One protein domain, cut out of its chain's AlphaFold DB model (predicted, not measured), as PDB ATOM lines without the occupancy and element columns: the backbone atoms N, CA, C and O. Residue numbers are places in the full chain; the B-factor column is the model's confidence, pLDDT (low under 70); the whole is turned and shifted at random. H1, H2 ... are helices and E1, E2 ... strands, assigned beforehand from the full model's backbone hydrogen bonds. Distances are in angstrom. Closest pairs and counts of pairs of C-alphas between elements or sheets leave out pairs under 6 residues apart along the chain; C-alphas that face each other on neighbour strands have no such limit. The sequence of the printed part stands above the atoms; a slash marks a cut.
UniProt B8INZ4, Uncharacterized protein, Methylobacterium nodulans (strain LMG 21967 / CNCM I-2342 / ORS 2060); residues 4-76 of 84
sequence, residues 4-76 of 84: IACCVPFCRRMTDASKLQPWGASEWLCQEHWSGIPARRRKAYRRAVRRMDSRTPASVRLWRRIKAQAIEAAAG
ATOM      1  N   ILE A   4      38.127   9.154 217.638       91.56
ATOM      2  CA  ILE A   4      37.819  10.209 218.608       91.56
ATOM      3  C   ILE A   4      36.505   9.848 219.290       91.56
ATOM      4  O   ILE A   4      35.494   9.611 218.623       91.56
ATOM      5  N   ALA A   5      36.531   9.779 220.619       92.75
ATOM      6  CA  ALA A   5      35.346   9.544 221.429       92.75
ATOM      7  C   ALA A   5      34.447  10.787 221.468       92.75
ATOM      8  O   ALA A   5      34.902  11.922 221.319       92.75
ATOM      9  N   CYS A   6      33.150  10.569 221.670       93.94
ATOM     10  CA  CYS A   6      32.230  11.660 221.959       93.94
ATOM     11  C   CYS A   6      32.658  12.374 223.252       93.94
ATOM     12  O   CYS A   6      32.973  11.724 224.241       93.94
ATOM     13  N   CYS A   7      32.606  13.706 223.275       92.88
ATOM     14  CA  CYS A   7      33.028  14.512 224.430       92.88
ATOM     15  C   CYS A   7      32.089  14.414 225.645       92.88
ATOM     16  O   CYS A   7      32.360  15.017 226.680       92.88
ATOM     17  N   VAL A   8      30.952  13.736 225.497       93.31
ATOM     18  CA  VAL A   8      29.965  13.577 226.563       93.31
ATOM     19  C   VAL A   8      30.375  12.407 227.461       93.31
ATOM     20  O   VAL A   8      30.578  11.311 226.929       93.31
ATOM     21  N   PRO A   9      30.474  12.604 228.791       91.56
ATOM     22  CA  PRO A   9      30.754  11.534 229.740       91.56
ATOM     23  C   PRO A   9      29.831  10.334 229.541       91.56
ATOM     24  O   PRO A   9      28.659  10.485 229.210       91.56
ATOM     25  N   PHE A  10      30.373   9.131 229.728       89.31
ATOM     26  CA  PHE A  10      29.648   7.857 229.603       89.31
ATOM     27  C   PHE A  10      29.146   7.510 228.185       89.31
ATOM     28  O   PHE A  10      28.736   6.374 227.942       89.31
ATOM     29  N   CYS A  11      29.263   8.414 227.203       94.31
ATOM     30  CA  CYS A  11      29.008   8.102 225.802       94.31
ATOM     31  C   CYS A  11      30.156   7.273 225.210       94.31
ATOM     32  O   CYS A  11      31.290   7.734 225.116       94.31
ATOM     33  N   ARG A  12      29.851   6.066 224.724       94.69
ATOM     34  CA  ARG A  12      30.844   5.167 224.102       94.69
ATOM     35  C   ARG A  12      30.958   5.310 222.585       94.69
ATOM     36  O   ARG A  12      31.698   4.567 221.947       94.69
ATOM     37  N   ARG A  13      30.208   6.237 221.979       94.56
ATOM     38  CA  ARG A  13      30.276   6.456 220.531       94.56
ATOM     39  C   ARG A  13      31.631   7.039 220.165       94.56
ATOM     40  O   ARG A  13      32.160   7.898 220.869       94.56
ATOM     41  N   MET A  14      32.143   6.608 219.020       94.12
ATOM     42  CA  MET A  14      33.406   7.067 218.454       94.12
ATOM     43  C   MET A  14      33.213   7.426 216.983       94.12
ATOM     44  O   MET A  14      32.369   6.848 216.298       94.12
ATOM     45  N   THR A  15      34.024   8.350 216.484       92.00
ATOM     46  CA  THR A  15      34.135   8.648 215.056       92.00
ATOM     47  C   THR A  15      35.565   8.452 214.584       92.00
ATOM     48  O   THR A  15      36.503   8.410 215.375       92.00
ATOM     49  N   ASP A  16      35.727   8.310 213.278       89.94
ATOM     50  CA  ASP A  16      37.033   8.399 212.644       89.94
ATOM     51  C   ASP A  16      37.461   9.872 212.573       89.94
ATOM     52  O   ASP A  16      36.687  10.716 212.114       89.94
ATOM     53  N   ALA A  17      38.674  10.181 213.030       86.19
ATOM     54  CA  ALA A  17      39.220  11.536 213.017       86.19
ATOM     55  C   ALA A  17      39.305  12.134 211.602       86.19
ATOM     56  O   ALA A  17      39.155  13.345 211.439       86.19
ATOM     57  N   SER A  18      39.471  11.302 210.567       84.31
ATOM     58  CA  SER A  18      39.466  11.747 209.165       84.31
ATOM     59  C   SER A  18      38.143  12.405 208.758       84.31
ATOM     60  O   SER A  18      38.137  13.296 207.913       84.31
ATOM     61  N   LYS A  19      37.028  12.054 209.416       84.06
ATOM     62  CA  LYS A  19      35.701  12.645 209.168       84.06
ATOM     63  C   LYS A  19      35.524  14.039 209.778       84.06
ATOM     64  O   LYS A  19      34.495  14.666 209.547       84.06
ATOM     65  N   LEU A  20      36.485  14.517 210.573       80.25
ATOM     66  CA  LEU A  20      36.451  15.842 211.211       80.25
ATOM     67  C   LEU A  20      37.259  16.905 210.434       80.25
ATOM     68  O   LEU A  20      37.361  18.054 210.865       80.25
ATOM     69  N   GLN A  21      37.830  16.528 209.287       62.25
ATOM     70  CA  GLN A  21      38.544  17.405 208.355       62.25
ATOM     71  C   GLN A  21      37.573  18.345 207.603       62.25
ATOM     72  O   GLN A  21      36.409  17.986 207.412       62.25
ATOM     73  N   PRO A  22      38.005  19.553 207.173       52.69
ATOM     74  CA  PRO A  22      39.375  20.098 207.201       52.69
ATOM     75  C   PRO A  22      39.797  20.720 208.545       52.69
ATOM     76  O   PRO A  22      40.921  21.186 208.700       52.69
ATOM     77  N   TRP A  23      38.908  20.747 209.537       56.03
ATOM     78  CA  TRP A  23      39.091  21.569 210.737       56.03
ATOM     79  C   TRP A  23      39.872  20.891 211.868       56.03
ATOM     80  O   TRP A  23      40.094  21.517 212.900       56.03
ATOM     81  N   GLY A  24      40.302  19.635 211.685       54.53
ATOM     82  CA  GLY A  24      41.175  18.933 212.632       54.53
ATOM     83  C   GLY A  24      40.635  18.930 214.063       54.53
ATOM     84  O   GLY A  24      41.408  19.063 215.008       54.53
ATOM     85  N   ALA A  25      39.311  18.857 214.230       64.88
ATOM     86  CA  ALA A  25      38.704  18.963 215.546       64.88
ATOM     87  C   ALA A  25      39.167  17.787 216.420       64.88
ATOM     88  O   ALA A  25      38.848  16.636 216.143       64.88
ATOM     89  N   SER A  26      39.915  18.077 217.487       76.94
ATOM     90  CA  SER A  26      40.309  17.085 218.504       76.94
ATOM     91  C   SER A  26      39.118  16.610 219.344       76.94
ATOM     92  O   SER A  26      39.226  15.663 220.116       76.94
ATOM     93  N   GLU A  27      37.982  17.288 219.198       86.06
ATOM     94  CA  GLU A  27      36.758  17.081 219.952       86.06
ATOM     95  C   GLU A  27      35.595  16.800 218.994       86.06
ATOM     96  O   GLU A  27      35.464  17.420 217.938       86.06
ATOM     97  N   TRP A  28      34.721  15.876 219.382       91.06
ATOM     98  CA  TRP A  28      33.554  15.481 218.601       91.06
ATOM     99  C   TRP A  28      32.330  15.236 219.489       91.06
ATOM    100  O   TRP A  28      32.437  14.712 220.596       91.06
ATOM    101  N   LEU A  29      31.146  15.585 218.985       91.69
ATOM    102  CA  LEU A  29      29.859  15.206 219.568       91.69
ATOM    103  C   LEU A  29      29.154  14.247 218.616       91.69
ATOM    104  O   LEU A  29      28.994  14.546 217.432       91.69
ATOM    105  N   CYS A  30      28.702  13.106 219.134       93.69
ATOM    106  CA  CYS A  30      27.935  12.162 218.334       93.69
ATOM    107  C   CYS A  30      26.566  12.730 217.941       93.69
ATOM    108  O   CYS A  30      26.052  13.641 218.583       93.69
ATOM    109  N   GLN A  31      25.939  12.136 216.925       91.31
ATOM    110  CA  GLN A  31      24.662  12.612 216.387       91.31
ATOM    111  C   GLN A  31      23.554  12.736 217.448       91.31
ATOM    112  O   GLN A  31      22.815  13.715 217.429       91.31
ATOM    113  N   GLU A  32      23.463  11.791 218.386       92.62
ATOM    114  CA  GLU A  32      22.465  11.823 219.465       92.62
ATOM    115  C   GLU A  32      22.648  13.040 220.386       92.62
ATOM    116  O   GLU A  32      21.772  13.899 220.450       92.62
ATOM    117  N   HIS A  33      23.824  13.198 221.000       93.25
ATOM    118  CA  HIS A  33      24.129  14.366 221.835       93.25
ATOM    119  C   HIS A  33      24.100  15.683 221.054       93.25
ATOM    120  O   HIS A  33      23.718  16.719 221.591       93.25
ATOM    121  N   TRP A  34      24.445  15.652 219.764       91.25
ATOM    122  CA  TRP A  34      24.263  16.809 218.900       91.25
ATOM    123  C   TRP A  34      22.781  17.174 218.760       91.25
ATOM    124  O   TRP A  34      22.420  18.346 218.847       91.25
ATOM    125  N   SER A  35      21.906  16.186 218.559       88.56
ATOM    126  CA  SER A  35      20.464  16.397 218.409       88.56
ATOM    127  C   SER A  35      19.777  16.901 219.681       88.56
ATOM    128  O   SER A  35      18.855  17.706 219.553       88.56
ATOM    129  N   GLY A  36      20.290  16.537 220.863       87.00
ATOM    130  CA  GLY A  36      19.824  17.040 222.162       87.00
ATOM    131  C   GLY A  36      20.062  18.541 222.377       87.00
ATOM    132  O   GLY A  36      19.409  19.170 223.202       87.00
ATOM    133  N   ILE A  37      20.942  19.171 221.593       88.56
ATOM    134  CA  ILE A  37      21.150  20.621 221.670       88.56
ATOM    135  C   ILE A  37      19.977  21.357 220.993       88.56
ATOM    136  O   ILE A  37      19.643  21.063 219.833       88.56
ATOM    137  N   PRO A  38      19.419  22.417 221.615       88.94
ATOM    138  CA  PRO A  38      18.368  23.230 221.015       88.94
ATOM    139  C   PRO A  38      18.723  23.725 219.610       88.94
ATOM    140  O   PRO A  38      19.822  24.238 219.357       88.94
ATOM    141  N   ALA A  39      17.759  23.639 218.689       88.00
ATOM    142  CA  ALA A  39      17.954  23.978 217.278       88.00
ATOM    143  C   ALA A  39      18.518  25.397 217.073       88.00
ATOM    144  O   ALA A  39      19.382  25.599 216.215       88.00
ATOM    145  N   ARG A  40      18.105  26.366 217.910       87.94
ATOM    146  CA  ARG A  40      18.611  27.751 217.881       87.94
ATOM    147  C   ARG A  40      20.135  27.826 218.032       87.94
ATOM    148  O   ARG A  40      20.802  28.532 217.276       87.94
ATOM    149  N   ARG A  41      20.705  27.033 218.945       84.94
ATOM    150  CA  ARG A  41      22.147  27.012 219.240       84.94
ATOM    151  C   ARG A  41      22.923  26.248 218.178       84.94
ATOM    152  O   ARG A  41      23.948  26.739 217.707       84.94
ATOM    153  N   ARG A  42      22.379  25.122 217.697       88.69
ATOM    154  CA  ARG A  42      22.936  24.407 216.535       88.69
ATOM    155  C   ARG A  42      23.024  25.308 215.301       88.69
ATOM    156  O   ARG A  42      24.035  25.300 214.602       88.69
ATOM    157  N   LYS A  43      21.989  26.112 215.036       88.12
ATOM    158  CA  LYS A  43      21.958  27.064 213.912       88.12
ATOM    159  C   LYS A  43      22.999  28.173 214.080       88.12
ATOM    160  O   LYS A  43      23.694  28.490 213.115       88.12
ATOM    161  N   ALA A  44      23.134  28.727 215.286       85.00
ATOM    162  CA  ALA A  44      24.157  29.726 215.597       85.00
ATOM    163  C   ALA A  44      25.575  29.177 215.375       85.00
ATOM    164  O   ALA A  44      26.373  29.827 214.707       85.00
ATOM    165  N   TYR A  45      25.855  27.950 215.827       83.69
ATOM    166  CA  TYR A  45      27.136  27.281 215.586       83.69
ATOM    167  C   TYR A  45      27.447  27.105 214.110       83.69
ATOM    168  O   TYR A  45      28.503  27.526 213.657       83.69
ATOM    169  N   ARG A  46      26.510  26.550 213.330       84.00
ATOM    170  CA  ARG A  46      26.722  26.367 211.886       84.00
ATOM    171  C   ARG A  46      26.993  27.692 211.179       84.00
ATOM    172  O   ARG A  46      27.818  27.734 210.275       84.00
ATOM    173  N   ARG A  47      26.309  28.771 211.573       83.69
ATOM    174  CA  ARG A  47      26.562  30.115 211.030       83.69
ATOM    175  C   ARG A  47      27.942  30.632 211.423       83.69
ATOM    176  O   ARG A  47      28.620  31.189 210.571       83.69
ATOM    177  N   ALA A  48      28.345  30.432 212.676       79.19
ATOM    178  CA  ALA A  48      29.653  30.841 213.168       79.19
ATOM    179  C   ALA A  48      30.773  30.078 212.455       79.19
ATOM    180  O   ALA A  48      31.627  30.713 211.864       79.19
ATOM    181  N   VAL A  49      30.715  28.746 212.392       75.81
ATOM    182  CA  VAL A  49      31.729  27.911 211.717       75.81
ATOM    183  C   VAL A  49      31.821  28.192 210.214       75.81
ATOM    184  O   VAL A  49      32.885  28.057 209.631       75.81
ATOM    185  N   ARG A  50      30.721  28.598 209.565       77.31
ATOM    186  CA  ARG A  50      30.744  28.990 208.144       77.31
ATOM    187  C   ARG A  50      31.361  30.367 207.892       77.31
ATOM    188  O   ARG A  50      31.797  30.617 206.778       77.31
ATOM    189  N   ARG A  51      31.299  31.278 208.867       72.81
ATOM    190  CA  ARG A  51      31.734  32.680 208.718       72.81
ATOM    191  C   ARG A  51      33.076  32.967 209.378       72.81
ATOM    192  O   ARG A  51      33.750  33.911 208.995       72.81
ATOM    193  N   MET A  52      33.411  32.210 210.410       63.09
ATOM    194  CA  MET A  52      34.620  32.351 211.199       63.09
ATOM    195  C   MET A  52      35.555  31.214 210.823       63.09
ATOM    196  O   MET A  52      35.109  30.075 210.679       63.09
ATOM    197  N   ASP A  53      36.850  31.502 210.753       65.88
ATOM    198  CA  ASP A  53      37.832  30.440 210.919       65.88
ATOM    199  C   ASP A  53      37.513  29.721 212.244       65.88
ATOM    200  O   ASP A  53      37.333  30.354 213.294       65.88
ATOM    201  N   SER A  54      37.386  28.394 212.195       64.38
ATOM    202  CA  SER A  54      37.119  27.542 213.360       64.38
ATOM    203  C   SER A  54      38.072  27.797 214.537       64.38
ATOM    204  O   SER A  54      37.725  27.470 215.674       64.38
ATOM    205  N   ARG A  55      39.225  28.434 214.287       67.44
ATOM    206  CA  ARG A  55      40.268  28.755 215.266       67.44
ATOM    207  C   ARG A  55      40.123  30.118 215.946       67.44
ATOM    208  O   ARG A  55      40.913  30.432 216.832       67.44
ATOM    209  N   THR A  56      39.129  30.934 215.588       78.31
ATOM    210  CA  THR A  56      38.928  32.215 216.284       78.31
ATOM    211  C   THR A  56      38.560  32.006 217.763       78.31
ATOM    212  O   THR A  56      37.850  31.061 218.119       78.31
ATOM    213  N   PRO A  57      38.932  32.924 218.673       81.50
ATOM    214  CA  PRO A  57      38.507  32.835 220.071       81.50
ATOM    215  C   PRO A  57      36.978  32.778 220.238       81.50
ATOM    216  O   PRO A  57      36.467  32.173 221.182       81.50
ATOM    217  N   ALA A  58      36.228  33.395 219.319       81.25
ATOM    218  CA  ALA A  58      34.770  33.387 219.325       81.25
ATOM    219  C   ALA A  58      34.182  32.001 219.004       81.25
ATOM    220  O   ALA A  58      33.291  31.548 219.729       81.25
ATOM    221  N   SER A  59      34.691  31.309 217.979       78.62
ATOM    222  CA  SER A  59      34.259  29.945 217.643       78.62
ATOM    223  C   SER A  59      34.617  28.954 218.751       78.62
ATOM    224  O   SER A  59      33.768  28.147 219.131       78.62
ATOM    225  N   VAL A  60      35.806  29.079 219.355       82.00
ATOM    226  CA  VAL A  60      36.226  28.254 220.502       82.00
ATOM    227  C   VAL A  60      35.284  28.445 221.695       82.00
ATOM    228  O   VAL A  60      34.818  27.466 222.283       82.00
ATOM    229  N   ARG A  61      34.939  29.693 222.046       85.38
ATOM    230  CA  ARG A  61      33.973  29.978 223.125       85.38
ATOM    231  C   ARG A  61      32.589  29.409 222.825       85.38
ATOM    232  O   ARG A  61      31.940  28.876 223.725       85.38
ATOM    233  N   LEU A  62      32.131  29.512 221.580       85.38
ATOM    234  CA  LEU A  62      30.838  28.969 221.174       85.38
ATOM    235  C   LEU A  62      30.813  27.439 221.263       85.38
ATOM    236  O   LEU A  62      29.855  26.881 221.797       85.38
ATOM    237  N   TRP A  63      31.873  26.773 220.802       87.06
ATOM    238  CA  TRP A  63      32.025  25.326 220.928       87.06
ATOM    239  C   TRP A  63      32.023  24.877 222.393       87.06
ATOM    240  O   TRP A  63      31.258  23.986 222.750       87.06
ATOM    241  N   ARG A  64      32.778  25.554 223.273       89.06
ATOM    242  CA  ARG A  64      32.787  25.260 224.719       89.06
ATOM    243  C   ARG A  64      31.389  25.318 225.337       89.06
ATOM    244  O   ARG A  64      31.032  24.419 226.090       89.06
ATOM    245  N   ARG A  65      30.580  26.326 224.985       89.50
ATOM    246  CA  ARG A  65      29.189  26.451 225.468       89.50
ATOM    247  C   ARG A  65      28.297  25.313 224.983       89.50
ATOM    248  O   ARG A  65      27.450  24.840 225.728       89.50
ATOM    249  N   ILE A  66      28.469  24.894 223.734       90.19
ATOM    250  CA  ILE A  66      27.700  23.789 223.159       90.19
ATOM    251  C   ILE A  66      28.086  22.461 223.799       90.19
ATOM    252  O   ILE A  66      27.207  21.678 224.146       90.19
ATOM    253  N   LYS A  67      29.387  22.233 223.986       90.94
ATOM    254  CA  LYS A  67      29.906  21.055 224.674       90.94
ATOM    255  C   LYS A  67      29.375  20.974 226.104       90.94
ATOM    256  O   LYS A  67      28.842  19.935 226.466       90.94
ATOM    257  N   ALA A  68      29.462  22.061 226.875       90.50
ATOM    258  CA  ALA A  68      28.934  22.118 228.241       90.50
ATOM    259  C   ALA A  68      27.448  21.744 228.280       90.50
ATOM    260  O   ALA A  68      27.063  20.832 228.999       90.50
ATOM    261  N   GLN A  69      26.645  22.341 227.402       90.62
ATOM    262  CA  GLN A  69      25.221  22.039 227.337       90.62
ATOM    263  C   GLN A  69      24.924  20.584 226.945       90.62
ATOM    264  O   GLN A  69      23.983  19.993 227.460       90.62
ATOM    265  N   ALA A  70      25.695  20.000 226.024       91.06
ATOM    266  CA  ALA A  70      25.532  18.594 225.663       91.06
ATOM    267  C   ALA A  70      25.850  17.661 226.845       91.06
ATOM    268  O   ALA A  70      25.194  16.636 226.999       91.06
ATOM    269  N   ILE A  71      26.834  18.022 227.676       91.38
ATOM    270  CA  ILE A  71      27.197  17.286 228.894       91.38
ATOM    271  C   ILE A  71      26.102  17.426 229.956       91.38
ATOM    272  O   ILE A  71      25.665  16.419 230.501       91.38
ATOM    273  N   GLU A  72      25.634  18.648 230.214       90.19
ATOM    274  CA  GLU A  72      24.553  18.935 231.166       90.19
ATOM    275  C   GLU A  72      23.270  18.178 230.801       90.19
ATOM    276  O   GLU A  72      22.695  17.497 231.647       90.19
ATOM    277  N   ALA A  73      22.870  18.225 229.524       87.00
ATOM    278  CA  ALA A  73      21.693  17.516 229.029       87.00
ATOM    279  C   ALA A  73      21.832  15.992 229.182       87.00
ATOM    280  O   ALA A  73      20.900  15.328 229.624       87.00
ATOM    281  N   ALA A  74      23.002  15.428 228.870       86.19
ATOM    282  CA  ALA A  74      23.246  13.993 229.022       86.19
ATOM    283  C   ALA A  74      23.304  13.537 230.489       86.19
ATOM    284  O   ALA A  74      22.952  12.402 230.793       86.19
ATOM    285  N   ALA A  75      23.731  14.417 231.395       84.44
ATOM    286  CA  ALA A  75      23.723  14.173 232.833       84.44
ATOM    287  C   ALA A  75      22.333  14.368 233.474       84.44
ATOM    288  O   ALA A  75      22.192  14.161 234.677       84.44
ATOM    289  N   GLY A  76      21.317  14.787 232.707       79.88
ATOM    290  CA  GLY A  76      19.982  15.097 233.231       79.88
ATOM    291  C   GLY A  76      19.923  16.388 234.054       79.88
ATOM    292  O   GLY A  76      18.940  16.636 234.748       79.88
TER     293      GLY A  76
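AT A GLANCE: This is residues 4 to 76 of the 84 residues of an uncharacterized protein of Methylobacterium nodulans (strain LMG 21967 / CNCM I-2342 / ORS 2060) (UniProt B8INZ4). The long helix H4 and the helix H3 lie side by side as a helical hairpin, and the short helix H2 packs crosswise on the last part of H4. Residues 4 to 30 make a loose loop on one side of these helices, with the small strand E1 and the one-turn helix H1 in its far limb. The printed part has 73 residues, with one named strand and four named helices in the order E1, H1, H2, H3, H4; the class is mostly helix. The whole is compact, with a radius of gyration of the C-alphas of 12.0 A, and spans 31 by 28 by 17 A.

IN THESE COORDINATES: Find C-alpha 57 at (38.507, 32.835, 220.071); from there H4, residues 57 to 74, runs 25.8 A to C-alpha 74 at (23.246, 13.993, 229.022). H3, residues 39 to 51, is 18.4 A long. H2 is residues 31 to 36, 8.7 A. Look at C-alpha 14, at (33.406, 7.067, 218.454), for the start of E1, residues 14 to 16, 7.0 A; H1, residues 17 to 20, 5.4 A, follows.

HOW THE PARTS SIT: H4 touches H3 with residues 59 to 66 alone; the closest C-alphas, of Ala 48 and Ser 59, are 6.5 A apart. This hairpin has a shallow tilt of 26 degrees, opposite ways. With residues 70 to 74 alone H4 touches H2, about perpendicular at 83 degrees; the closest C-alphas, of His 33 and Ala 70, are 5.9 A apart. H2 and H3 are only just apart, at 8.1 A. E1 and H1 are apart from H2, H3 and H4. E1 pairs with no named strand, but residues 4 to 5 pair antiparallel with its residues 14 to 15. In H2, H3 and H4 every O i to N i+4 pair is within hydrogen-bond range; H1 is too short for one.

THE WHOLE: The C-alphas of Pro 22 and Gly 76 are the two farthest apart, 32.8 A. The printed part has no cut and no long link. Mean pLDDT of the printed part is 84.1; look for values under 70 at residues 21 to 25 and 52 to 55.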